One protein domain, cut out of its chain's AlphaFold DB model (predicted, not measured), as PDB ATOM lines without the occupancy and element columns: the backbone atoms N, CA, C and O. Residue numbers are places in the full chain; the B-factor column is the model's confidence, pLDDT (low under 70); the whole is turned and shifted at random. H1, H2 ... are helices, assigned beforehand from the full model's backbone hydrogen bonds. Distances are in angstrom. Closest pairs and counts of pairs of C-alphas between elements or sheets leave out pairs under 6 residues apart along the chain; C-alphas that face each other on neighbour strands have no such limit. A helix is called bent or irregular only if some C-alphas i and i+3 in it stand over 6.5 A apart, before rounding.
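What this domain is: This is residues 4 to 158 of the 158 residues of the protein "Uncharacterized membrane protein (UPF0182 family)" of Micromonospora parathelypteridis (UniProt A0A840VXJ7). Six helices form an up-and-down bundle, each running against the one before it, with H5 in the middle. H1 and H6 pack along H5, H2 packs on H1, and the hairpin of H3 and H4 meets H5 through residues 98 to 102 of H4; residues 153 to 158 stick out at one end. The printed part has 155 residues, with H1 to H6 in chain order and no named strand: all helix. It is compact, with a radius of gyration of the C-alphas of 15.7 A, yet elongated, spanning 51 by 30 by 26 A.

Where its parts are: H1, residues 4 to 28, begins at C-alpha 4 (-8.543, -27.005, -12.526) and is 35.2 A long. H2, residues 30 to 57, measures 40.5 A, and H3, residues 59 to 82, 33.1 A. H3 is irregular: C-alphas 77 and 80 are 7.0 A apart, with a kink of 31 degrees near residue 76. H4 is residues 84 to 104 and H5 residues 106 to 123. H6, residues 129 to 156, measures 40.4 A and ends at C-alpha 156 (-16.394, -47.131, -13.010).

How they stand to each other: H5 is the hub, touching four helices. H1 touches it the same way at a shallow tilt of 23 degrees, closest at the C-alphas of Val 19 and Gly 118, 6.0 A. H6 forms a hairpin with it, closest at the C-alphas of Ala 116 and Met 136, 5.1 A. H3 and H4 are a hairpin, closest at the C-alphas of Gly 71 and Ala 91, 4.5 A. H1 and H6 are apart. Every O i to N i+4 pair is within hydrogen-bond range in H6; the others have 19 of 21 in H1, 23 of 24 in H2, 18 of 20 in H3, 16 of 17 in H4 and 13 of 14 in H5.

The domain as a whole: The C-alphas farthest apart, Gly 29 and Met 158, are 52.0 A apart. The printed part has no cut, and its five links are tight. Residue 158 is under 70 in pLDDT.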
ATOM      1  N   ASN A   4      -7.211 -26.826 -13.102       82.06
ATOM      2  CA  ASN A   4      -8.543 -27.005 -12.526       82.06
ATOM      3  C   ASN A   4      -8.550 -26.868 -10.998       82.06
ATOM      4  O   ASN A   4      -9.429 -26.222 -10.436       82.06
ATOM      5  N   LEU A   5      -7.551 -27.425 -10.312       81.12
ATOM      6  CA  LEU A   5      -7.467 -27.382  -8.854       81.12
ATOM      7  C   LEU A   5      -7.155 -25.960  -8.363       81.12
ATOM      8  O   LEU A   5      -7.722 -25.512  -7.370       81.12
ATOM      9  N   VAL A   6      -6.320 -25.219  -9.103       86.25
ATOM     10  CA  VAL A   6      -6.048 -23.796  -8.834       86.25
ATOM     11  C   VAL A   6      -7.317 -22.960  -8.990       86.25
ATOM     12  O   VAL A   6      -7.618 -22.152  -8.115       86.25
ATOM     13  N   ILE A   7      -8.081 -23.177 -10.065       87.62
ATOM     14  CA  ILE A   7      -9.335 -22.454 -10.326       87.62
ATOM     15  C   ILE A   7     -10.344 -22.707  -9.205       87.62
ATOM     16  O   ILE A   7     -10.940 -21.765  -8.688       87.62
ATOM     17  N   ILE A   8     -10.512 -23.965  -8.792       86.06
ATOM     18  CA  ILE A   8     -11.489 -24.333  -7.764       86.06
ATOM     19  C   ILE A   8     -11.092 -23.760  -6.393       86.06
ATOM     20  O   ILE A   8     -11.930 -23.171  -5.707       86.06
ATOM     21  N   ILE A   9      -9.817 -23.880  -5.998       87.44
ATOM     22  CA  ILE A   9      -9.321 -23.303  -4.738       87.44
ATOM     23  C   ILE A   9      -9.435 -21.777  -4.766       87.44
ATOM     24  O   ILE A   9      -9.948 -21.184  -3.818       87.44
ATOM     25  N   GLY A  10      -9.007 -21.140  -5.860       87.25
ATOM     26  CA  GLY A  10      -9.124 -19.696  -6.048       87.25
ATOM     27  C   GLY A  10     -10.575 -19.228  -5.945       87.25
ATOM     28  O   GLY A  10     -10.864 -18.275  -5.223       87.25
ATOM     29  N   GLY A  11     -11.504 -19.953  -6.572       89.06
ATOM     30  CA  GLY A  11     -12.939 -19.704  -6.470       89.06
ATOM     31  C   GLY A  11     -13.459 -19.794  -5.033       89.06
ATOM     32  O   GLY A  11     -14.165 -18.892  -4.590       89.06
ATOM     33  N   ALA A  12     -13.070 -20.823  -4.272       88.50
ATOM     34  CA  ALA A  12     -13.470 -20.976  -2.870       88.50
ATOM     35  C   ALA A  12     -12.924 -19.848  -1.976       88.50
ATOM     36  O   ALA A  12     -13.637 -19.345  -1.103       88.50
ATOM     37  N   VAL A  13     -11.682 -19.420  -2.213       91.12
ATOM     38  CA  VAL A  13     -11.045 -18.299  -1.507       91.12
ATOM     39  C   VAL A  13     -11.771 -16.984  -1.800       91.12
ATOM     40  O   VAL A  13     -12.132 -16.262  -0.868       91.12
ATOM     41  N   VAL A  14     -12.029 -16.690  -3.079       92.44
ATOM     42  CA  VAL A  14     -12.761 -15.488  -3.508       92.44
ATOM     43  C   VAL A  14     -14.181 -15.498  -2.951       92.44
ATOM     44  O   VAL A  14     -14.629 -14.492  -2.407       92.44
ATOM     45  N   PHE A  15     -14.868 -16.641  -3.017       91.25
ATOM     46  CA  PHE A  15     -16.201 -16.808  -2.450       91.25
ATOM     47  C   PHE A  15     -16.210 -16.549  -0.939       91.25
ATOM     48  O   PHE A  15     -17.008 -15.746  -0.464       91.25
ATOM     49  N   GLY A  16     -15.297 -17.160  -0.180       87.75
ATOM     50  CA  GLY A  16     -15.198 -16.946   1.264       87.75
ATOM     51  C   GLY A  16     -14.923 -15.485   1.630       87.75
ATOM     52  O   GLY A  16     -15.570 -14.941   2.528       87.75
ATOM     53  N   GLY A  17     -14.024 -14.822   0.894       88.44
ATOM     54  CA  GLY A  17     -13.762 -13.389   1.040       88.44
ATOM     55  C   GLY A  17     -14.993 -12.531   0.729       88.44
ATOM     56  O   GLY A  17     -15.352 -11.659   1.520       88.44
ATOM     57  N   ALA A  18     -15.693 -12.814  -0.373       90.19
ATOM     58  CA  ALA A  18     -16.909 -12.104  -0.764       90.19
ATOM     59  C   ALA A  18     -18.033 -12.270   0.269       90.19
ATOM     60  O   ALA A  18     -18.672 -11.289   0.650       90.19
ATOM     61  N   VAL A  19     -18.245 -13.484   0.785       91.00
ATOM     62  CA  VAL A  19     -19.222 -13.734   1.852       91.00
ATOM     63  C   VAL A  19     -18.856 -12.949   3.109       91.00
ATOM     64  O   VAL A  19     -19.710 -12.258   3.664       91.00
ATOM     65  N   ALA A  20     -17.596 -13.005   3.547       89.44
ATOM     66  CA  ALA A  20     -17.137 -12.266   4.721       89.44
ATOM     67  C   ALA A  20     -17.338 -10.751   4.560       89.44
ATOM     68  O   ALA A  20     -17.823 -10.099   5.489       89.44
ATOM     69  N   TYR A  21     -17.042 -10.211   3.372       89.56
ATOM     70  CA  TYR A  21     -17.307  -8.816   3.032       89.56
ATOM     71  C   TYR A  21     -18.794  -8.485   3.172       89.56
ATOM     72  O   TYR A  21     -19.152  -7.589   3.931       89.56
ATOM     73  N   LEU A  22     -19.670  -9.229   2.490       90.12
ATOM     74  CA  LEU A  22     -21.112  -8.960   2.456       90.12
ATOM     75  C   LEU A  22     -21.763  -9.065   3.839       90.12
ATOM     76  O   LEU A  22     -22.610  -8.242   4.190       90.12
ATOM     77  N   VAL A  23     -21.350 -10.049   4.639       87.81
ATOM     78  CA  VAL A  23     -21.853 -10.251   6.002       87.81
ATOM     79  C   VAL A  23     -21.451  -9.087   6.909       87.81
ATOM     80  O   VAL A  23     -22.281  -8.574   7.654       87.81
ATOM     81  N   LEU A  24     -20.192  -8.642   6.839       87.81
ATOM     82  CA  LEU A  24     -19.662  -7.616   7.743       87.81
ATOM     83  C   LEU A  24     -19.922  -6.185   7.275       87.81
ATOM     84  O   LEU A  24     -19.912  -5.273   8.106       87.81
ATOM     85  N   LEU A  25     -20.197  -5.977   5.985       88.50
ATOM     86  CA  LEU A  25     -20.535  -4.669   5.425       88.50
ATOM     87  C   LEU A  25     -21.732  -4.052   6.155       88.50
ATOM     88  O   LEU A  25     -21.721  -2.862   6.463       88.50
ATOM     89  N   ARG A  26     -22.723  -4.884   6.495       77.50
ATOM     90  CA  ARG A  26     -23.941  -4.466   7.196       77.50
ATOM     91  C   ARG A  26     -23.705  -4.102   8.667       77.50
ATOM     92  O   ARG A  26     -24.468  -3.318   9.216       77.50
ATOM     93  N   GLU A  27     -22.675  -4.662   9.302       79.56
ATOM     94  CA  GLU A  27     -22.442  -4.530  10.748       79.56
ATOM     95  C   GLU A  27     -21.355  -3.510  11.116       79.56
ATOM     96  O   GLU A  27     -21.407  -2.922  12.194       79.56
ATOM     97  N   ARG A  28     -20.315  -3.348  10.284       79.25
ATOM     98  CA  ARG A  28     -19.057  -2.692  10.705       79.25
ATOM     99  C   ARG A  28     -18.513  -1.640   9.737       79.25
ATOM    100  O   ARG A  28     -17.443  -1.091  10.003       79.25
ATOM    101  N   GLY A  29     -19.233  -1.350   8.652       84.44
ATOM    102  CA  GLY A  29     -18.819  -0.402   7.614       84.44
ATOM    103  C   GLY A  29     -17.797  -0.976   6.623       84.44
ATOM    104  O   GLY A  29     -17.152  -1.995   6.877       84.44
ATOM    105  N   ALA A  30     -17.649  -0.307   5.474       86.56
ATOM    106  CA  ALA A  30     -16.932  -0.835   4.308       86.56
ATOM    107  C   ALA A  30     -15.451  -1.165   4.571       86.56
ATOM    108  O   ALA A  30     -14.980  -2.227   4.173       86.56
ATOM    109  N   GLN A  31     -14.722  -0.308   5.295       85.69
ATOM    110  CA  GLN A  31     -13.291  -0.516   5.557       85.69
ATOM    111  C   GLN A  31     -13.017  -1.753   6.426       85.69
ATOM    112  O   GLN A  31     -12.145  -2.560   6.112       85.69
ATOM    113  N   ARG A  32     -13.785  -1.947   7.507       85.44
ATOM    114  CA  ARG A  32     -13.627  -3.123   8.384       85.44
ATOM    115  C   ARG A  32     -14.096  -4.406   7.702       85.44
ATOM    116  O   ARG A  32     -13.509  -5.460   7.934       85.44
ATOM    117  N   ALA A  33     -15.124  -4.316   6.856       86.44
ATOM    118  CA  ALA A  33     -15.583  -5.435   6.043       86.44
ATOM    119  C   ALA A  33     -14.521  -5.867   5.022       86.44
ATOM    120  O   ALA A  33     -14.259  -7.060   4.895       86.44
ATOM    121  N   ALA A  34     -13.858  -4.914   4.356       87.50
ATOM    122  CA  ALA A  34     -12.774  -5.199   3.417       87.50
ATOM    123  C   ALA A  34     -11.584  -5.885   4.105       87.50
ATOM    124  O   ALA A  34     -11.123  -6.923   3.637       87.50
ATOM    125  N   LEU A  35     -11.136  -5.373   5.257       90.44
ATOM    126  CA  LEU A  35     -10.044  -5.995   6.020       90.44
ATOM    127  C   LEU A  35     -10.378  -7.426   6.453       90.44
ATOM    128  O   LEU A  35      -9.546  -8.323   6.339       90.44
ATOM    129  N   ALA A  36     -11.606  -7.662   6.917       87.38
ATOM    130  CA  ALA A  36     -12.036  -8.999   7.299       87.38
ATOM    131  C   ALA A  36     -12.158  -9.945   6.094       87.38
ATOM    132  O   ALA A  36     -11.789 -11.109   6.205       87.38
ATOM    133  N   ALA A  37     -12.622  -9.452   4.945       88.19
ATOM    134  CA  ALA A  37     -12.690 -10.219   3.705       88.19
ATOM    135  C   ALA A  37     -11.305 -10.670   3.233       88.19
ATOM    136  O   ALA A  37     -11.114 -11.846   2.926       88.19
ATOM    137  N   VAL A  38     -10.328  -9.757   3.253       91.62
ATOM    138  CA  VAL A  38      -8.924 -10.071   2.952       91.62
ATOM    139  C   VAL A  38      -8.373 -11.076   3.961       91.62
ATOM    140  O   VAL A  38      -7.746 -12.051   3.562       91.62
ATOM    141  N   GLY A  39      -8.655 -10.892   5.254       90.00
ATOM    142  CA  GLY A  39      -8.247 -11.830   6.299       90.00
ATOM    143  C   GLY A  39      -8.802 -13.240   6.080       90.00
ATOM    144  O   GLY A  39      -8.053 -14.210   6.138       90.00
ATOM    145  N   VAL A  40     -10.095 -13.367   5.766       89.56
ATOM    146  CA  VAL A  40     -10.727 -14.664   5.473       89.56
ATOM    147  C   VAL A  40     -10.140 -15.288   4.211       89.56
ATOM    148  O   VAL A  40      -9.795 -16.468   4.229       89.56
ATOM    149  N   ALA A  41      -9.966 -14.510   3.141       90.00
ATOM    150  CA  ALA A  41      -9.350 -14.998   1.912       90.00
ATOM    151  C   ALA A  41      -7.914 -15.497   2.158       90.00
ATOM    152  O   ALA A  41      -7.563 -16.595   1.730       90.00
ATOM    153  N   ALA A  42      -7.111 -14.745   2.915       90.88
ATOM    154  CA  ALA A  42      -5.752 -15.131   3.278       90.88
ATOM    155  C   ALA A  42      -5.721 -16.408   4.131       90.88
ATOM    156  O   ALA A  42      -4.926 -17.303   3.855       90.88
ATOM    157  N   VAL A  43      -6.612 -16.537   5.123       91.50
ATOM    158  CA  VAL A  43      -6.717 -17.743   5.961       91.50
ATOM    159  C   VAL A  43      -7.127 -18.954   5.130       91.50
ATOM    160  O   VAL A  43      -6.537 -20.020   5.301       91.50
ATOM    161  N   LEU A  44      -8.085 -18.813   4.209       91.19
ATOM    162  CA  LEU A  44      -8.492 -19.902   3.318       91.19
ATOM    163  C   LEU A  44      -7.348 -20.304   2.385       91.19
ATOM    164  O   LEU A  44      -7.030 -21.487   2.299       91.19
ATOM    165  N   ALA A  45      -6.683 -19.339   1.746       89.88
ATOM    166  CA  ALA A  45      -5.543 -19.603   0.870       89.88
ATOM    167  C   ALA A  45      -4.399 -20.300   1.624       89.88
ATOM    168  O   ALA A  45      -3.886 -21.318   1.161       89.88
ATOM    169  N   ALA A  46      -4.048 -19.804   2.814       90.75
ATOM    170  CA  ALA A  46      -3.043 -20.415   3.676       90.75
ATOM    171  C   ALA A  46      -3.451 -21.828   4.122       90.75
ATOM    172  O   ALA A  46      -2.626 -22.735   4.093       90.75
ATOM    173  N   SER A  47      -4.724 -22.038   4.470       89.00
ATOM    174  CA  SER A  47      -5.259 -23.355   4.843       89.00
ATOM    175  C   SER A  47      -5.165 -24.352   3.690       89.00
ATOM    176  O   SER A  47      -4.725 -25.480   3.894       89.00
ATOM    177  N   PHE A  48      -5.511 -23.938   2.469       87.94
ATOM    178  CA  PHE A  48      -5.381 -24.779   1.281       87.94
ATOM    179  C   PHE A  48      -3.919 -25.088   0.944       87.94
ATOM    180  O   PHE A  48      -3.596 -26.233   0.634       87.94
ATOM    181  N   LEU A  49      -3.019 -24.106   1.043       89.56
ATOM    182  CA  LEU A  49      -1.582 -24.324   0.852       89.56
ATOM    183  C   LEU A  49      -1.012 -25.288   1.894       89.56
ATOM    184  O   LEU A  49      -0.281 -26.211   1.539       89.56
ATOM    185  N   LEU A  50      -1.378 -25.109   3.163       87.69
ATOM    186  CA  LEU A  50      -0.970 -25.997   4.245       87.69
ATOM    187  C   LEU A  50      -1.494 -27.415   4.010       87.69
ATOM    188  O   LEU A  50      -0.743 -28.373   4.142       87.69
ATOM    189  N   MET A  51      -2.751 -27.552   3.594       87.88
ATOM    190  CA  MET A  51      -3.360 -28.832   3.249       87.88
ATOM    191  C   MET A  51      -2.625 -29.527   2.091       87.88
ATOM    192  O   MET A  51      -2.326 -30.713   2.192       87.88
ATOM    193  N   LEU A  52      -2.269 -28.792   1.030       86.44
ATOM    194  CA  LEU A  52      -1.467 -29.310  -0.087       86.44
ATOM    195  C   LEU A  52      -0.065 -29.743   0.358       86.44
ATOM    196  O   LEU A  52       0.458 -30.743  -0.133       86.44
ATOM    197  N   LEU A  53       0.546 -29.005   1.284       87.44
ATOM    198  CA  LEU A  53       1.860 -29.326   1.835       87.44
ATOM    199  C   LEU A  53       1.801 -30.573   2.727       87.44
ATOM    200  O   LEU A  53       2.609 -31.483   2.562       87.44
ATOM    201  N   LEU A  54       0.808 -30.659   3.615       86.00
ATOM    202  CA  LEU A  54       0.576 -31.824   4.468       86.00
ATOM    203  C   LEU A  54       0.242 -33.072   3.647       86.00
ATOM    204  O   LEU A  54       0.719 -34.152   3.983       86.00
ATOM    205  N   ALA A  55      -0.495 -32.930   2.541       83.50
ATOM    206  CA  ALA A  55      -0.809 -34.040   1.644       83.50
ATOM    207  C   ALA A  55       0.443 -34.674   1.017       83.50
ATOM    208  O   ALA A  55       0.421 -35.858   0.690       83.50
ATOM    209  N   ARG A  56       1.546 -33.920   0.890       83.94
ATOM    210  CA  ARG A  56       2.842 -34.461   0.444       83.94
ATOM    211  C   ARG A  56       3.599 -35.208   1.540       83.94
ATOM    212  O   ARG A  56       4.435 -36.041   1.219       83.94
ATOM    213  N   LEU A  57       3.350 -34.874   2.806       86.00
ATOM    214  CA  LEU A  57       4.073 -35.424   3.953       86.00
ATOM    215  C   LEU A  57       3.363 -36.650   4.529       86.00
ATOM    216  O   LEU A  57       3.978 -37.696   4.707       86.00
ATOM    217  N   ALA A  58       2.075 -36.506   4.855       85.38
ATOM    218  CA  ALA A  58       1.296 -37.534   5.526       85.38
ATOM    219  C   ALA A  58      -0.217 -37.282   5.397       85.38
ATOM    220  O   ALA A  58      -0.752 -36.313   5.940       85.38
ATOM    221  N   LEU A  59      -0.932 -38.232   4.788       83.19
ATOM    222  CA  LEU A  59      -2.401 -38.282   4.788       83.19
ATOM    223  C   LEU A  59      -3.053 -38.098   6.176       83.19
ATOM    224  O   LEU A  59      -3.979 -37.290   6.273       83.19
ATOM    225  N   PRO A  60      -2.599 -38.754   7.268       86.94
ATOM    226  CA  PRO A  60      -3.228 -38.564   8.578       86.94
ATOM    227  C   PRO A  60      -3.117 -37.121   9.085       86.94
ATOM    228  O   PRO A  60      -4.045 -36.631   9.725       86.94
ATOM    229  N   ALA A  61      -2.036 -36.406   8.755       87.56
ATOM    230  CA  ALA A  61      -1.884 -35.007   9.143       87.56
ATOM    231  C   ALA A  61      -2.924 -34.111   8.453       87.56
ATOM    232  O   ALA A  61      -3.452 -33.189   9.073       87.56
ATOM    233  N   VAL A  62      -3.279 -34.419   7.200       88.19
ATOM    234  CA  VAL A  62      -4.355 -33.711   6.498       88.19
ATOM    235  C   VAL A  62      -5.703 -33.955   7.165       88.19
ATOM    236  O   VAL A  62      -6.453 -33.007   7.366       88.19
ATOM    237  N   LEU A  63      -6.012 -35.195   7.545       90.19
ATOM    238  CA  LEU A  63      -7.285 -35.517   8.197       90.19
ATOM    239  C   LEU A  63      -7.426 -34.811   9.547       90.19
ATOM    240  O   LEU A  63      -8.480 -34.252   9.837       90.19
ATOM    241  N   VAL A  64      -6.350 -34.768  10.341       91.62
ATOM    242  CA  VAL A  64      -6.317 -34.003  11.596       91.62
ATOM    243  C   VAL A  64      -6.537 -32.516  11.324       91.62
ATOM    244  O   VAL A  64      -7.342 -31.878  12.001       91.62
ATOM    245  N   PHE A  65      -5.872 -31.961  10.308       90.50
ATOM    246  CA  PHE A  65      -6.058 -30.564   9.931       90.50
ATOM    247  C   PHE A  65      -7.503 -30.268   9.510       90.50
ATOM    248  O   PHE A  65      -8.096 -29.320  10.017       90.50
ATOM    249  N   VAL A  66      -8.090 -31.094   8.640       91.31
ATOM    250  CA  VAL A  66      -9.485 -30.962   8.194       91.31
ATOM    251  C   VAL A  66     -10.435 -31.024   9.387       91.31
ATOM    252  O   VAL A  66     -11.290 -30.150   9.512       91.31
ATOM    253  N   ALA A  67     -10.238 -31.984  10.295       91.50
ATOM    254  CA  ALA A  67     -11.062 -32.155  11.485       91.50
ATOM    255  C   ALA A  67     -11.046 -30.922  12.402       91.50
ATOM    256  O   ALA A  67     -12.098 -30.456  12.860       91.50
ATOM    257  N   LEU A  68      -9.847 -30.385  12.656       93.06
ATOM    258  CA  LEU A  68      -9.645 -29.184  13.466       93.06
ATOM    259  C   LEU A  68     -10.220 -27.947  12.776       93.06
ATOM    260  O   LEU A  68     -10.919 -27.162  13.413       93.06
ATOM    261  N   PHE A  69      -9.964 -27.790  11.478       91.75
ATOM    262  CA  PHE A  69     -10.444 -26.668  10.683       91.75
ATOM    263  C   PHE A  69     -11.974 -26.625  10.654       91.75
ATOM    264  O   PHE A  69     -12.571 -25.615  11.031       91.75
ATOM    265  N   SER A  70     -12.630 -27.726  10.282       92.56
ATOM    266  CA  SER A  70     -14.090 -27.780  10.222       92.56
ATOM    267  C   SER A  70     -14.736 -27.573  11.588       92.56
ATOM    268  O   SER A  70     -15.739 -26.863  11.697       92.56
ATOM    269  N   GLY A  71     -14.147 -28.147  12.640       91.81
ATOM    270  CA  GLY A  71     -14.640 -28.007  14.005       91.81
ATOM    271  C   GLY A  71     -14.525 -26.569  14.496       91.81
ATOM    272  O   GLY A  71     -15.505 -25.999  14.978       91.81
ATOM    273  N   ALA A  72     -13.358 -25.948  14.308       93.00
ATOM    274  CA  ALA A  72     -13.108 -24.569  14.704       93.00
ATOM    275  C   ALA A  72     -14.035 -23.590  13.972       93.00
ATOM    276  O   ALA A  72     -14.689 -22.772  14.620       93.00
ATOM    277  N   VAL A  73     -14.146 -23.697  12.643       92.56
ATOM    278  CA  VAL A  73     -14.999 -22.803  11.847       92.56
ATOM    279  C   VAL A  73     -16.469 -22.974  12.236       92.56
ATOM    280  O   VAL A  73     -17.136 -21.981  12.527       92.56
ATOM    281  N   THR A  74     -16.965 -24.213  12.327       92.75
ATOM    282  CA  THR A  74     -18.355 -24.487  12.734       92.75
ATOM    283  C   THR A  74     -18.626 -23.937  14.132       92.75
ATOM    284  O   THR A  74     -19.603 -23.219  14.347       92.75
ATOM    285  N   HIS A  75     -17.732 -24.198  15.087       92.31
ATOM    286  CA  HIS A  75     -17.891 -23.696  16.445       92.31
ATOM    287  C   HIS A  75     -17.942 -22.165  16.473       92.31
ATOM    288  O   HIS A  75     -18.850 -21.598  17.074       92.31
ATOM    289  N   LEU A  76     -17.015 -21.481  15.796       91.75
ATOM    290  CA  LEU A  76     -16.958 -20.018  15.764       91.75
ATOM    291  C   LEU A  76     -18.203 -19.392  15.124       91.75
ATOM    292  O   LEU A  76     -18.730 -18.417  15.662       91.75
ATOM    293  N   VAL A  77     -18.682 -19.959  14.014       90.88
ATOM    294  CA  VAL A  77     -19.867 -19.467  13.294       90.88
ATOM    295  C   VAL A  77     -21.119 -19.588  14.164       90.88
ATOM    296  O   VAL A  77     -21.848 -18.610  14.328       90.88
ATOM    297  N   PHE A  78     -21.334 -20.749  14.785       90.62
ATOM    298  CA  PHE A  78     -22.576 -21.051  15.498       90.62
ATOM    299  C   PHE A  78     -22.575 -20.673  16.980       90.62
ATOM    300  O   PHE A  78     -23.643 -20.584  17.590       90.62
ATOM    301  N   ARG A  79     -21.410 -20.421  17.593       92.81
ATOM    302  CA  ARG A  79     -21.302 -20.135  19.037       92.81
ATOM    303  C   ARG A  79     -22.142 -18.942  19.471       92.81
ATOM    304  O   ARG A  79     -22.711 -18.981  20.559       92.81
ATOM    305  N   ARG A  80     -22.219 -17.894  18.644       86.88
ATOM    306  CA  ARG A  80     -23.004 -16.688  18.957       86.88
ATOM    307  C   ARG A  80     -24.511 -16.923  18.885       86.88
ATOM    308  O   ARG A  80     -25.246 -16.274  19.612       86.88
ATOM    309  N   GLU A  81     -24.955 -17.838  18.032       87.56
ATOM    310  CA  GLU A  81     -26.372 -18.023  17.711       87.56
ATOM    311  C   GLU A  81     -27.018 -19.140  18.536       87.56
ATOM    312  O   GLU A  81     -28.170 -19.030  18.944       87.56
ATOM    313  N   LEU A  82     -26.277 -20.216  18.811       87.12
ATOM    314  CA  LEU A  82     -26.793 -21.411  19.486       87.12
ATOM    315  C   LEU A  82     -26.259 -21.579  20.916       87.12
ATOM    316  O   LEU A  82     -26.721 -22.452  21.654       87.12
ATOM    317  N   GLY A  83     -25.288 -20.752  21.315       91.69
ATOM    318  CA  GLY A  83     -24.554 -20.886  22.568       91.69
ATOM    319  C   GLY A  83     -23.463 -21.964  22.513       91.69
ATOM    320  O   GLY A  83     -23.420 -22.808  21.616       91.69
ATOM    321  N   ALA A  84     -22.562 -21.948  23.500       90.44
ATOM    322  CA  ALA A  84     -21.332 -22.748  23.474       90.44
ATOM    323  C   ALA A  84     -21.574 -24.267  23.387       90.44
ATOM    324  O   ALA A  84     -20.922 -24.940  22.592       90.44
ATOM    325  N   ARG A  85     -22.530 -24.809  24.160       91.12
ATOM    326  CA  ARG A  85     -22.803 -26.259  24.195       91.12
ATOM    327  C   ARG A  85     -23.358 -26.785  22.870       91.12
ATOM    328  O   ARG A  85     -22.850 -27.767  22.343       91.12
ATOM    329  N   ARG A  86     -24.373 -26.123  22.306       88.38
ATOM    330  CA  ARG A  86     -24.995 -26.553  21.038       88.38
ATOM    331  C   ARG A  86     -24.050 -26.359  19.853       88.38
ATOM    332  O   ARG A  86     -23.985 -27.221  18.985       88.38
ATOM    333  N   ALA A  87     -23.268 -25.278  19.852       89.88
ATOM    334  CA  ALA A  87     -22.237 -25.064  18.842       89.88
ATOM    335  C   ALA A  87     -21.119 -26.113  18.914       89.88
ATOM    336  O   ALA A  87     -20.598 -26.506  17.879       89.88
ATOM    337  N   ALA A  88     -20.754 -26.595  20.109       90.12
ATOM    338  CA  ALA A  88     -19.797 -27.693  20.255       90.12
ATOM    339  C   ALA A  88     -20.343 -29.017  19.691       90.12
ATOM    340  O   ALA A  88     -19.614 -29.717  18.997       90.12
ATOM    341  N   LEU A  89     -21.626 -29.327  19.918       91.88
ATOM    342  CA  LEU A  89     -22.267 -30.518  19.341       91.88
ATOM    343  C   LEU A  89     -22.315 -30.462  17.808       91.88
ATOM    344  O   LEU A  89     -21.962 -31.436  17.149       91.88
ATOM    345  N   LEU A  90     -22.693 -29.315  17.236       90.00
ATOM    346  CA  LEU A  90     -22.665 -29.128  15.782       90.00
ATOM    347  C   LEU A  90     -21.248 -29.188  15.219       90.00
ATOM    348  O   LEU A  90     -21.046 -29.792  14.173       90.00
ATOM    349  N   ALA A  91     -20.270 -28.600  15.911       90.94
ATOM    350  CA  ALA A  91     -18.873 -28.676  15.512       90.94
ATOM    351  C   ALA A  91     -18.366 -30.120  15.508       90.94
ATOM    352  O   ALA A  91     -17.744 -30.528  14.535       90.94
ATOM    353  N   ALA A  92     -18.692 -30.909  16.535       91.50
ATOM    354  CA  ALA A  92     -18.346 -32.326  16.582       91.50
ATOM    355  C   ALA A  92     -18.980 -33.100  15.413       91.50
ATOM    356  O   ALA A  92     -18.284 -33.840  14.720       91.50
ATOM    357  N   GLY A  93     -20.272 -32.878  15.145       88.88
ATOM    358  CA  GLY A  93     -20.969 -33.498  14.016       88.88
ATOM    359  C   GLY A  93     -20.356 -33.123  12.664       88.88
ATOM    360  O   GLY A  93     -20.048 -34.002  11.863       88.88
ATOM    361  N   ALA A  94     -20.114 -31.831  12.431       88.00
ATOM    362  CA  ALA A  94     -19.485 -31.339  11.209       88.00
ATOM    363  C   ALA A  94     -18.075 -31.915  11.032       88.00
ATOM    364  O   ALA A  94     -17.750 -32.404   9.952       88.00
ATOM    365  N   THR A  95     -17.265 -31.929  12.093       90.88
ATOM    366  CA  THR A  95     -15.929 -32.531  12.083       90.88
ATOM    367  C   THR A  95     -15.966 -33.988  11.656       90.88
ATOM    368  O   THR A  95     -15.208 -34.361  10.764       90.88
ATOM    369  N   ILE A  96     -16.855 -34.803  12.224       90.31
ATOM    370  CA  ILE A  96     -16.964 -36.218  11.850       90.31
ATOM    371  C   ILE A  96     -17.351 -36.347  10.376       90.31
ATOM    372  O   ILE A  96     -16.640 -37.002   9.618       90.31
ATOM    373  N   VAL A  97     -18.434 -35.685   9.957       88.69
ATOM    374  CA  VAL A  97     -18.950 -35.787   8.584       88.69
ATOM    375  C   VAL A  97     -17.890 -35.370   7.569       88.69
ATOM    376  O   VAL A  97     -17.613 -36.110   6.633       88.69
ATOM    377  N   ILE A  98     -17.244 -34.222   7.774       90.31
ATOM    378  CA  ILE A  98     -16.289 -33.666   6.812       90.31
ATOM    379  C   ILE A  98     -15.000 -34.480   6.785       90.31
ATOM    380  O   ILE A  98     -14.481 -34.737   5.704       90.31
ATOM    381  N   THR A  99     -14.502 -34.932   7.939       88.88
ATOM    382  CA  THR A  99     -13.287 -35.762   7.996       88.88
ATOM    383  C   THR A  99     -13.515 -37.107   7.312       88.88
ATOM    384  O   THR A  99     -12.670 -37.545   6.535       88.88
ATOM    385  N   VAL A 100     -14.674 -37.738   7.537       86.94
ATOM    386  CA  VAL A 100     -15.045 -38.987   6.858       86.94
ATOM    387  C   VAL A 100     -15.204 -38.756   5.357       86.94
ATOM    388  O   VAL A 100     -14.645 -39.507   4.567       86.94
ATOM    389  N   SER A 101     -15.900 -37.698   4.933       85.19
ATOM    390  CA  SER A 101     -16.027 -37.373   3.507       85.19
ATOM    391  C   SER A 101     -14.684 -37.056   2.844       85.19
ATOM    392  O   SER A 101     -14.479 -37.396   1.678       85.19
ATOM    393  N   ALA A 102     -13.750 -36.449   3.579       84.38
ATOM    394  CA  ALA A 102     -12.416 -36.129   3.088       84.38
ATOM    395  C   ALA A 102     -11.565 -37.381   2.799       84.38
ATOM    396  O   ALA A 102     -10.647 -37.296   1.989       84.38
ATOM    397  N   LEU A 103     -11.890 -38.546   3.379       83.38
ATOM    398  CA  LEU A 103     -11.255 -39.822   3.012       83.38
ATOM    399  C   LEU A 103     -11.543 -40.224   1.561       83.38
ATOM    400  O   LEU A 103     -10.713 -40.876   0.937       83.38
ATOM    401  N   PHE A 104     -12.704 -39.835   1.032       78.00
ATOM    402  CA  PHE A 104     -13.129 -40.186  -0.322       78.00
ATOM    403  C   PHE A 104     -12.774 -39.088  -1.319       78.00
ATOM    404  O   PHE A 104     -12.205 -39.358  -2.372       78.00
ATOM    405  N   VAL A 105     -13.095 -37.832  -0.988       78.94
ATOM    406  CA  VAL A 105     -12.886 -36.696  -1.893       78.94
ATOM    407  C   VAL A 105     -12.324 -35.507  -1.123       78.94
ATOM    408  O   VAL A 105     -13.023 -34.548  -0.794       78.94
ATOM    409  N   LEU A 106     -11.025 -35.595  -0.833       77.94
ATOM    410  CA  LEU A 106     -10.297 -34.712   0.077       77.94
ATOM    411  C   LEU A 106     -10.581 -33.215  -0.153       77.94
ATOM    412  O   LEU A 106     -11.018 -32.515   0.758       77.94
ATOM    413  N   TYR A 107     -10.368 -32.717  -1.374       75.81
ATOM    414  CA  TYR A 107     -10.531 -31.292  -1.681       75.81
ATOM    415  C   TYR A 107     -12.006 -30.875  -1.777       75.81
ATOM    416  O   TYR A 107     -12.376 -29.827  -1.245       75.81
ATOM    417  N   LEU A 108     -12.865 -31.692  -2.405       80.19
ATOM    418  CA  LEU A 108     -14.286 -31.354  -2.571       80.19
ATOM    419  C   LEU A 108     -15.023 -31.300  -1.234       80.19
ATOM    420  O   LEU A 108     -15.875 -30.433  -1.076       80.19
ATOM    421  N   ALA A 109     -14.683 -32.152  -0.264       84.00
ATOM    422  CA  ALA A 109     -15.310 -32.120   1.057       84.00
ATOM    423  C   ALA A 109     -15.093 -30.768   1.761       84.00
ATOM    424  O   ALA A 109     -16.033 -30.174   2.293       84.00
ATOM    425  N   VAL A 110     -13.866 -30.239   1.705       85.44
ATOM    426  CA  VAL A 110     -13.524 -28.936   2.300       85.44
ATOM    427  C   VAL A 110     -14.208 -27.790   1.551       85.44
ATOM    428  O   VAL A 110     -14.743 -26.874   2.174       85.44
ATOM    429  N   ILE A 111     -14.251 -27.851   0.219       86.88
ATOM    430  CA  ILE A 111     -14.932 -26.838  -0.600       86.88
ATOM    431  C   ILE A 111     -16.442 -26.851  -0.341       86.88
ATOM    432  O   ILE A 111     -17.036 -25.792  -0.146       86.88
ATOM    433  N   ALA A 112     -17.056 -28.033  -0.282       87.69
ATOM    434  CA  ALA A 112     -18.469 -28.204   0.036       87.69
ATOM    435  C   ALA A 112     -18.809 -27.612   1.405       87.69
ATOM    436  O   ALA A 112     -19.818 -26.923   1.553       87.69
ATOM    437  N   PHE A 113     -17.933 -27.811   2.390       89.44
ATOM    438  CA  PHE A 113     -18.072 -27.203   3.705       89.44
ATOM    439  C   PHE A 113     -17.994 -25.670   3.668       89.44
ATOM    440  O   PHE A 113     -18.862 -25.003   4.236       89.44
ATOM    441  N   ILE A 114     -17.000 -25.102   2.975       89.75
ATOM    442  CA  ILE A 114     -16.859 -23.645   2.817       89.75
ATOM    443  C   ILE A 114     -18.097 -23.058   2.129       89.75
ATOM    444  O   ILE A 114     -18.626 -22.044   2.582       89.75
ATOM    445  N   LEU A 115     -18.588 -23.710   1.071       89.38
ATOM    446  CA  LEU A 115     -19.799 -23.308   0.359       89.38
ATOM    447  C   LEU A 115     -21.025 -23.352   1.269       89.38
ATOM    448  O   LEU A 115     -21.745 -22.361   1.350       89.38
ATOM    449  N   ALA A 116     -21.237 -24.447   1.999       89.12
ATOM    450  CA  ALA A 116     -22.372 -24.590   2.905       89.12
ATOM    451  C   ALA A 116     -22.364 -23.518   4.006       89.12
ATOM    452  O   ALA A 116     -23.383 -22.867   4.240       89.12
ATOM    453  N   ILE A 117     -21.210 -23.267   4.639       91.00
ATOM    454  CA  ILE A 117     -21.078 -22.184   5.622       91.00
ATOM    455  C   ILE A 117     -21.290 -20.821   4.970       91.00
ATOM    456  O   ILE A 117     -21.968 -19.972   5.544       91.00
ATOM    457  N   GLY A 118     -20.754 -20.585   3.776       87.88
ATOM    458  CA  GLY A 118     -20.949 -19.313   3.095       87.88
ATOM    459  C   GLY A 118     -22.418 -19.051   2.760       87.88
ATOM    460  O   GLY A 118     -22.934 -17.971   3.039       87.88
ATOM    461  N   VAL A 119     -23.118 -20.068   2.252       89.81
ATOM    462  CA  VAL A 119     -24.564 -20.034   2.006       89.81
ATOM    463  C   VAL A 119     -25.319 -19.774   3.305       89.81
ATOM    464  O   VAL A 119     -26.162 -18.882   3.341       89.81
ATOM    465  N   TYR A 120     -24.978 -20.468   4.394       91.19
ATOM    466  CA  TYR A 120     -25.561 -20.215   5.710       91.19
ATOM    467  C   TYR A 120     -25.419 -18.745   6.134       91.19
ATOM    468  O   TYR A 120     -26.399 -18.087   6.493       91.19
ATOM    469  N   LEU A 121     -24.195 -18.217   6.047       88.56
ATOM    470  CA  LEU A 121     -23.854 -16.854   6.439       88.56
ATOM    471  C   LEU A 121     -24.550 -15.794   5.575       88.56
ATOM    472  O   LEU A 121     -24.897 -14.735   6.095       88.56
ATOM    473  N   LEU A 122     -24.779 -16.066   4.291       89.44
ATOM    474  CA  LEU A 122     -25.556 -15.192   3.410       89.44
ATOM    475  C   LEU A 122     -27.053 -15.262   3.726       89.44
ATOM    476  O   LEU A 122     -27.718 -14.231   3.837       89.44
ATOM    477  N   LEU A 123     -27.590 -16.469   3.912       89.00
ATOM    478  CA  LEU A 123     -29.013 -16.684   4.158       89.00
ATOM    479  C   LEU A 123     -29.460 -16.100   5.492       89.00
ATOM    480  O   LEU A 123     -30.527 -15.490   5.547       89.00
ATOM    481  N   ARG A 124     -28.644 -16.189   6.548       86.31
ATOM    482  CA  ARG A 124     -28.980 -15.601   7.857       86.31
ATOM    483  C   ARG A 124     -29.155 -14.077   7.822       86.31
ATOM    484  O   ARG A 124     -29.763 -13.514   8.723       86.31
ATOM    485  N   ILE A 125     -28.660 -13.391   6.784       85.00
ATOM    486  CA  ILE A 125     -28.873 -11.945   6.605       85.00
ATOM    487  C   ILE A 125     -30.354 -11.649   6.297       85.00
ATOM    488  O   ILE A 125     -30.843 -10.551   6.590       85.00
ATOM    489  N   ARG A 126     -31.064 -12.611   5.688       83.94
ATOM    490  CA  ARG A 126     -32.430 -12.460   5.157       83.94
ATOM    491  C   ARG A 126     -33.455 -13.416   5.774       83.94
ATOM    492  O   ARG A 126     -34.642 -13.109   5.735       83.94
ATOM    493  N   LEU A 127     -33.029 -14.550   6.324       85.25
ATOM    494  CA  LEU A 127     -33.891 -15.623   6.822       85.25
ATOM    495  C   LEU A 127     -33.713 -15.856   8.326       85.25
ATOM    496  O   LEU A 127     -32.694 -15.512   8.919       85.25
ATOM    497  N   ARG A 128     -34.716 -16.497   8.940       85.69
ATOM    498  CA  ARG A 128     -34.628 -17.001  10.320       85.69
ATOM    499  C   ARG A 128     -33.592 -18.137  10.413       85.69
ATOM    500  O   ARG A 128     -33.321 -18.826   9.433       85.69
ATOM    501  N   LEU A 129     -33.076 -18.379  11.619       80.75
ATOM    502  CA  LEU A 129     -32.067 -19.409  11.917       80.75
ATOM    503  C   LEU A 129     -32.438 -20.816  11.413       80.75
ATOM    504  O   LEU A 129     -31.631 -21.469  10.760       80.75
ATOM    505  N   ALA A 130     -33.666 -21.272  11.679       82.81
ATOM    506  CA  ALA A 130     -34.109 -22.620  11.314       82.81
ATOM    507  C   ALA A 130     -34.061 -22.907   9.794       82.81
ATOM    508  O   ALA A 130     -33.397 -23.869   9.408       82.81
ATOM    509  N   PRO A 131     -34.680 -22.100   8.905       83.25
ATOM    510  CA  PRO A 131     -34.595 -22.348   7.463       83.25
ATOM    511  C   PRO A 131     -33.175 -22.182   6.906       83.25
ATOM    512  O   PRO A 131     -32.797 -22.916   5.997       83.25
ATOM    513  N   ALA A 132     -32.361 -21.276   7.462       82.94
ATOM    514  CA  ALA A 132     -30.963 -21.131   7.053       82.94
ATOM    515  C   ALA A 132     -30.137 -22.395   7.364       82.94
ATOM    516  O   ALA A 132     -29.350 -22.834   6.527       82.94
ATOM    517  N   LEU A 133     -30.356 -23.017   8.529       84.38
ATOM    518  CA  LEU A 133     -29.717 -24.283   8.908       84.38
ATOM    519  C   LEU A 133     -30.147 -25.449   8.013       84.38
ATOM    520  O   LEU A 133     -29.303 -26.242   7.603       84.38
ATOM    521  N   VAL A 134     -31.438 -25.545   7.679       88.31
ATOM    522  CA  VAL A 134     -31.945 -26.592   6.773       88.31
ATOM    523  C   VAL A 134     -31.318 -26.452   5.387       88.31
ATOM    524  O   VAL A 134     -30.850 -27.437   4.824       88.31
ATOM    525  N   LEU A 135     -31.240 -25.228   4.856       88.62
ATOM    526  CA  LEU A 135     -30.613 -24.971   3.558       88.62
ATOM    527  C   LEU A 135     -29.103 -25.230   3.579       88.62
ATOM    528  O   LEU A 135     -28.576 -25.774   2.610       88.62
ATOM    529  N   MET A 136     -28.411 -24.916   4.677       90.12
ATOM    530  CA  MET A 136     -27.006 -25.292   4.867       90.12
ATOM    531  C   MET A 136     -26.825 -26.813   4.862       90.12
ATOM    532  O   MET A 136     -25.954 -27.328   4.170       90.12
ATOM    533  N   GLY A 137     -27.643 -27.537   5.630       85.19
ATOM    534  CA  GLY A 137     -27.584 -28.997   5.687       85.19
ATOM    535  C   GLY A 137     -27.867 -29.629   4.325       85.19
ATOM    536  O   GLY A 137     -27.131 -30.512   3.897       85.19
ATOM    537  N   GLY A 138     -28.876 -29.123   3.610       87.75
ATOM    538  CA  GLY A 138     -29.217 -29.566   2.259       87.75
ATOM    539  C   GLY A 138     -28.121 -29.271   1.235       87.75
ATOM    540  O   GLY A 138     -27.791 -30.141   0.434       87.75
ATOM    541  N   THR A 139     -27.505 -28.084   1.280       88.88
ATOM    542  CA  THR A 139     -26.377 -27.747   0.391       88.88
ATOM    543  C   THR A 139     -25.147 -28.592   0.691       88.88
ATOM    544  O   THR A 139     -24.555 -29.135  -0.238       88.88
ATOM    545  N   LEU A 140     -24.792 -28.774   1.964       88.62
ATOM    546  CA  LEU A 140     -23.688 -29.648   2.359       88.62
ATOM    547  C   LEU A 140     -23.944 -31.095   1.914       88.62
ATOM    548  O   LEU A 140     -23.108 -31.683   1.236       88.62
ATOM    549  N   GLY A 141     -25.115 -31.647   2.238       86.94
ATOM    550  CA  GLY A 141     -25.496 -33.007   1.860       86.94
ATOM    551  C   GLY A 141     -25.516 -33.213   0.345       86.94
ATOM    552  O   GLY A 141     -24.947 -34.185  -0.144       86.94
ATOM    553  N   GLY A 142     -26.095 -32.273  -0.406       87.12
ATOM    554  CA  GLY A 142     -26.139 -32.321  -1.867       87.12
ATOM    555  C   GLY A 142     -24.753 -32.252  -2.509       87.12
ATOM    556  O   GLY A 142     -24.459 -33.034  -3.409       87.12
ATOM    557  N   LEU A 143     -23.871 -31.374  -2.020       87.94
ATOM    558  CA  LEU A 143     -22.501 -31.263  -2.530       87.94
ATOM    559  C   LEU A 143     -21.667 -32.508  -2.208       87.94
ATOM    560  O   LEU A 143     -20.915 -32.976  -3.063       87.94
ATOM    561  N   LEU A 144     -21.817 -33.084  -1.012       86.31
ATOM    562  CA  LEU A 144     -21.137 -34.330  -0.653       86.31
ATOM    563  C   LEU A 144     -21.666 -35.517  -1.468       86.31
ATOM    564  O   LEU A 144     -20.866 -36.314  -1.953       86.31
ATOM    565  N   ALA A 145     -22.980 -35.601  -1.697       85.94
ATOM    566  CA  ALA A 145     -23.578 -36.619  -2.559       85.94
ATOM    567  C   ALA A 145     -23.104 -36.492  -4.016       85.94
ATOM    568  O   ALA A 145     -22.729 -37.490  -4.627       85.94
ATOM    569  N   ALA A 146     -23.042 -35.270  -4.556       84.75
ATOM    570  CA  ALA A 146     -22.504 -35.017  -5.893       84.75
ATOM    571  C   ALA A 146     -21.019 -35.405  -5.992       84.75
ATOM    572  O   ALA A 146     -20.598 -36.005  -6.980       84.75
ATOM    573  N   SER A 147     -20.239 -35.124  -4.943       82.56
ATOM    574  CA  SER A 147     -18.826 -35.511  -4.853       82.56
ATOM    575  C   SER A 147     -18.658 -37.031  -4.844       82.56
ATOM    576  O   SER A 147     -17.831 -37.563  -5.580       82.56
ATOM    577  N   ALA A 148     -19.468 -37.735  -4.050       82.25
ATOM    578  CA  ALA A 148     -19.480 -39.194  -4.008       82.25
ATOM    579  C   ALA A 148     -19.905 -39.799  -5.357       82.25
ATOM    580  O   ALA A 148     -19.295 -40.763  -5.810       82.25
ATOM    581  N   GLY A 149     -20.891 -39.201  -6.033       83.19
ATOM    582  CA  GLY A 149     -21.304 -39.597  -7.380       83.19
ATOM    583  C   GLY A 149     -20.191 -39.417  -8.415       83.19
ATOM    584  O   GLY A 149     -19.924 -40.331  -9.190       83.19
ATOM    585  N   ALA A 150     -19.487 -38.281  -8.395       81.00
ATOM    586  CA  ALA A 150     -18.338 -38.043  -9.270       81.00
ATOM    587  C   ALA A 150     -17.201 -39.047  -9.014       81.00
ATOM    588  O   ALA A 150     -16.607 -39.565  -9.957       81.00
ATOM    589  N   PHE A 151     -16.938 -39.365  -7.744       81.81
ATOM    590  CA  PHE A 151     -15.964 -40.384  -7.360       81.81
ATOM    591  C   PHE A 151     -16.365 -41.780  -7.857       81.81
ATOM    592  O   PHE A 151     -15.551 -42.475  -8.458       81.81
ATOM    593  N   TRP A 152     -17.631 -42.165  -7.682       84.06
ATOM    594  CA  TRP A 152     -18.167 -43.437  -8.173       84.06
ATOM    595  C   TRP A 152     -18.053 -43.575  -9.697       84.06
ATOM    596  O   TRP A 152     -17.602 -44.601 -10.203       84.06
ATOM    597  N   ILE A 153     -18.420 -42.520 -10.429       85.12
ATOM    598  CA  ILE A 153     -18.262 -42.449 -11.885       85.12
ATOM    599  C   ILE A 153     -16.788 -42.651 -12.248       85.12
ATOM    600  O   ILE A 153     -16.481 -43.511 -13.065       85.12
ATOM    601  N   SER A 154     -15.869 -41.935 -11.594       78.75
ATOM    602  CA  SER A 154     -14.433 -42.080 -11.850       78.75
ATOM    603  C   SER A 154     -13.923 -43.503 -11.619       78.75
ATOM    604  O   SER A 154     -13.078 -43.949 -12.382       78.75
ATOM    605  N   LEU A 155     -14.421 -44.217 -10.603       81.62
ATOM    606  CA  LEU A 155     -14.051 -45.616 -10.353       81.62
ATOM    607  C   LEU A 155     -14.595 -46.581 -11.412       81.62
ATOM    608  O   LEU A 155     -13.996 -47.621 -11.644       81.62
ATOM    609  N   THR A 156     -15.735 -46.258 -12.024       86.19
ATOM    610  CA  THR A 156     -16.394 -47.131 -13.010       86.19
ATOM    611  C   THR A 156     -15.731 -47.048 -14.389       86.19
ATOM    612  O   THR A 156     -15.802 -47.999 -15.160       86.19
ATOM    613  N   TYR A 157     -15.114 -45.908 -14.712       75.94
ATOM    614  CA  TYR A 157     -14.465 -45.651 -16.006       75.94
ATOM    615  C   TYR A 157     -12.925 -45.733 -15.954       75.94
ATOM    616  O   TYR A 157     -12.269 -45.313 -16.908       75.94
ATOM    617  N   MET A 158     -12.358 -46.240 -14.854       56.12
ATOM    618  CA  MET A 158     -10.948 -46.648 -14.741       56.12
ATOM    619  C   MET A 158     -10.804 -48.143 -15.009       56.12
ATOM    620  O   MET A 158      -9.785 -48.508 -15.635       56.12
TER     621      MET A 158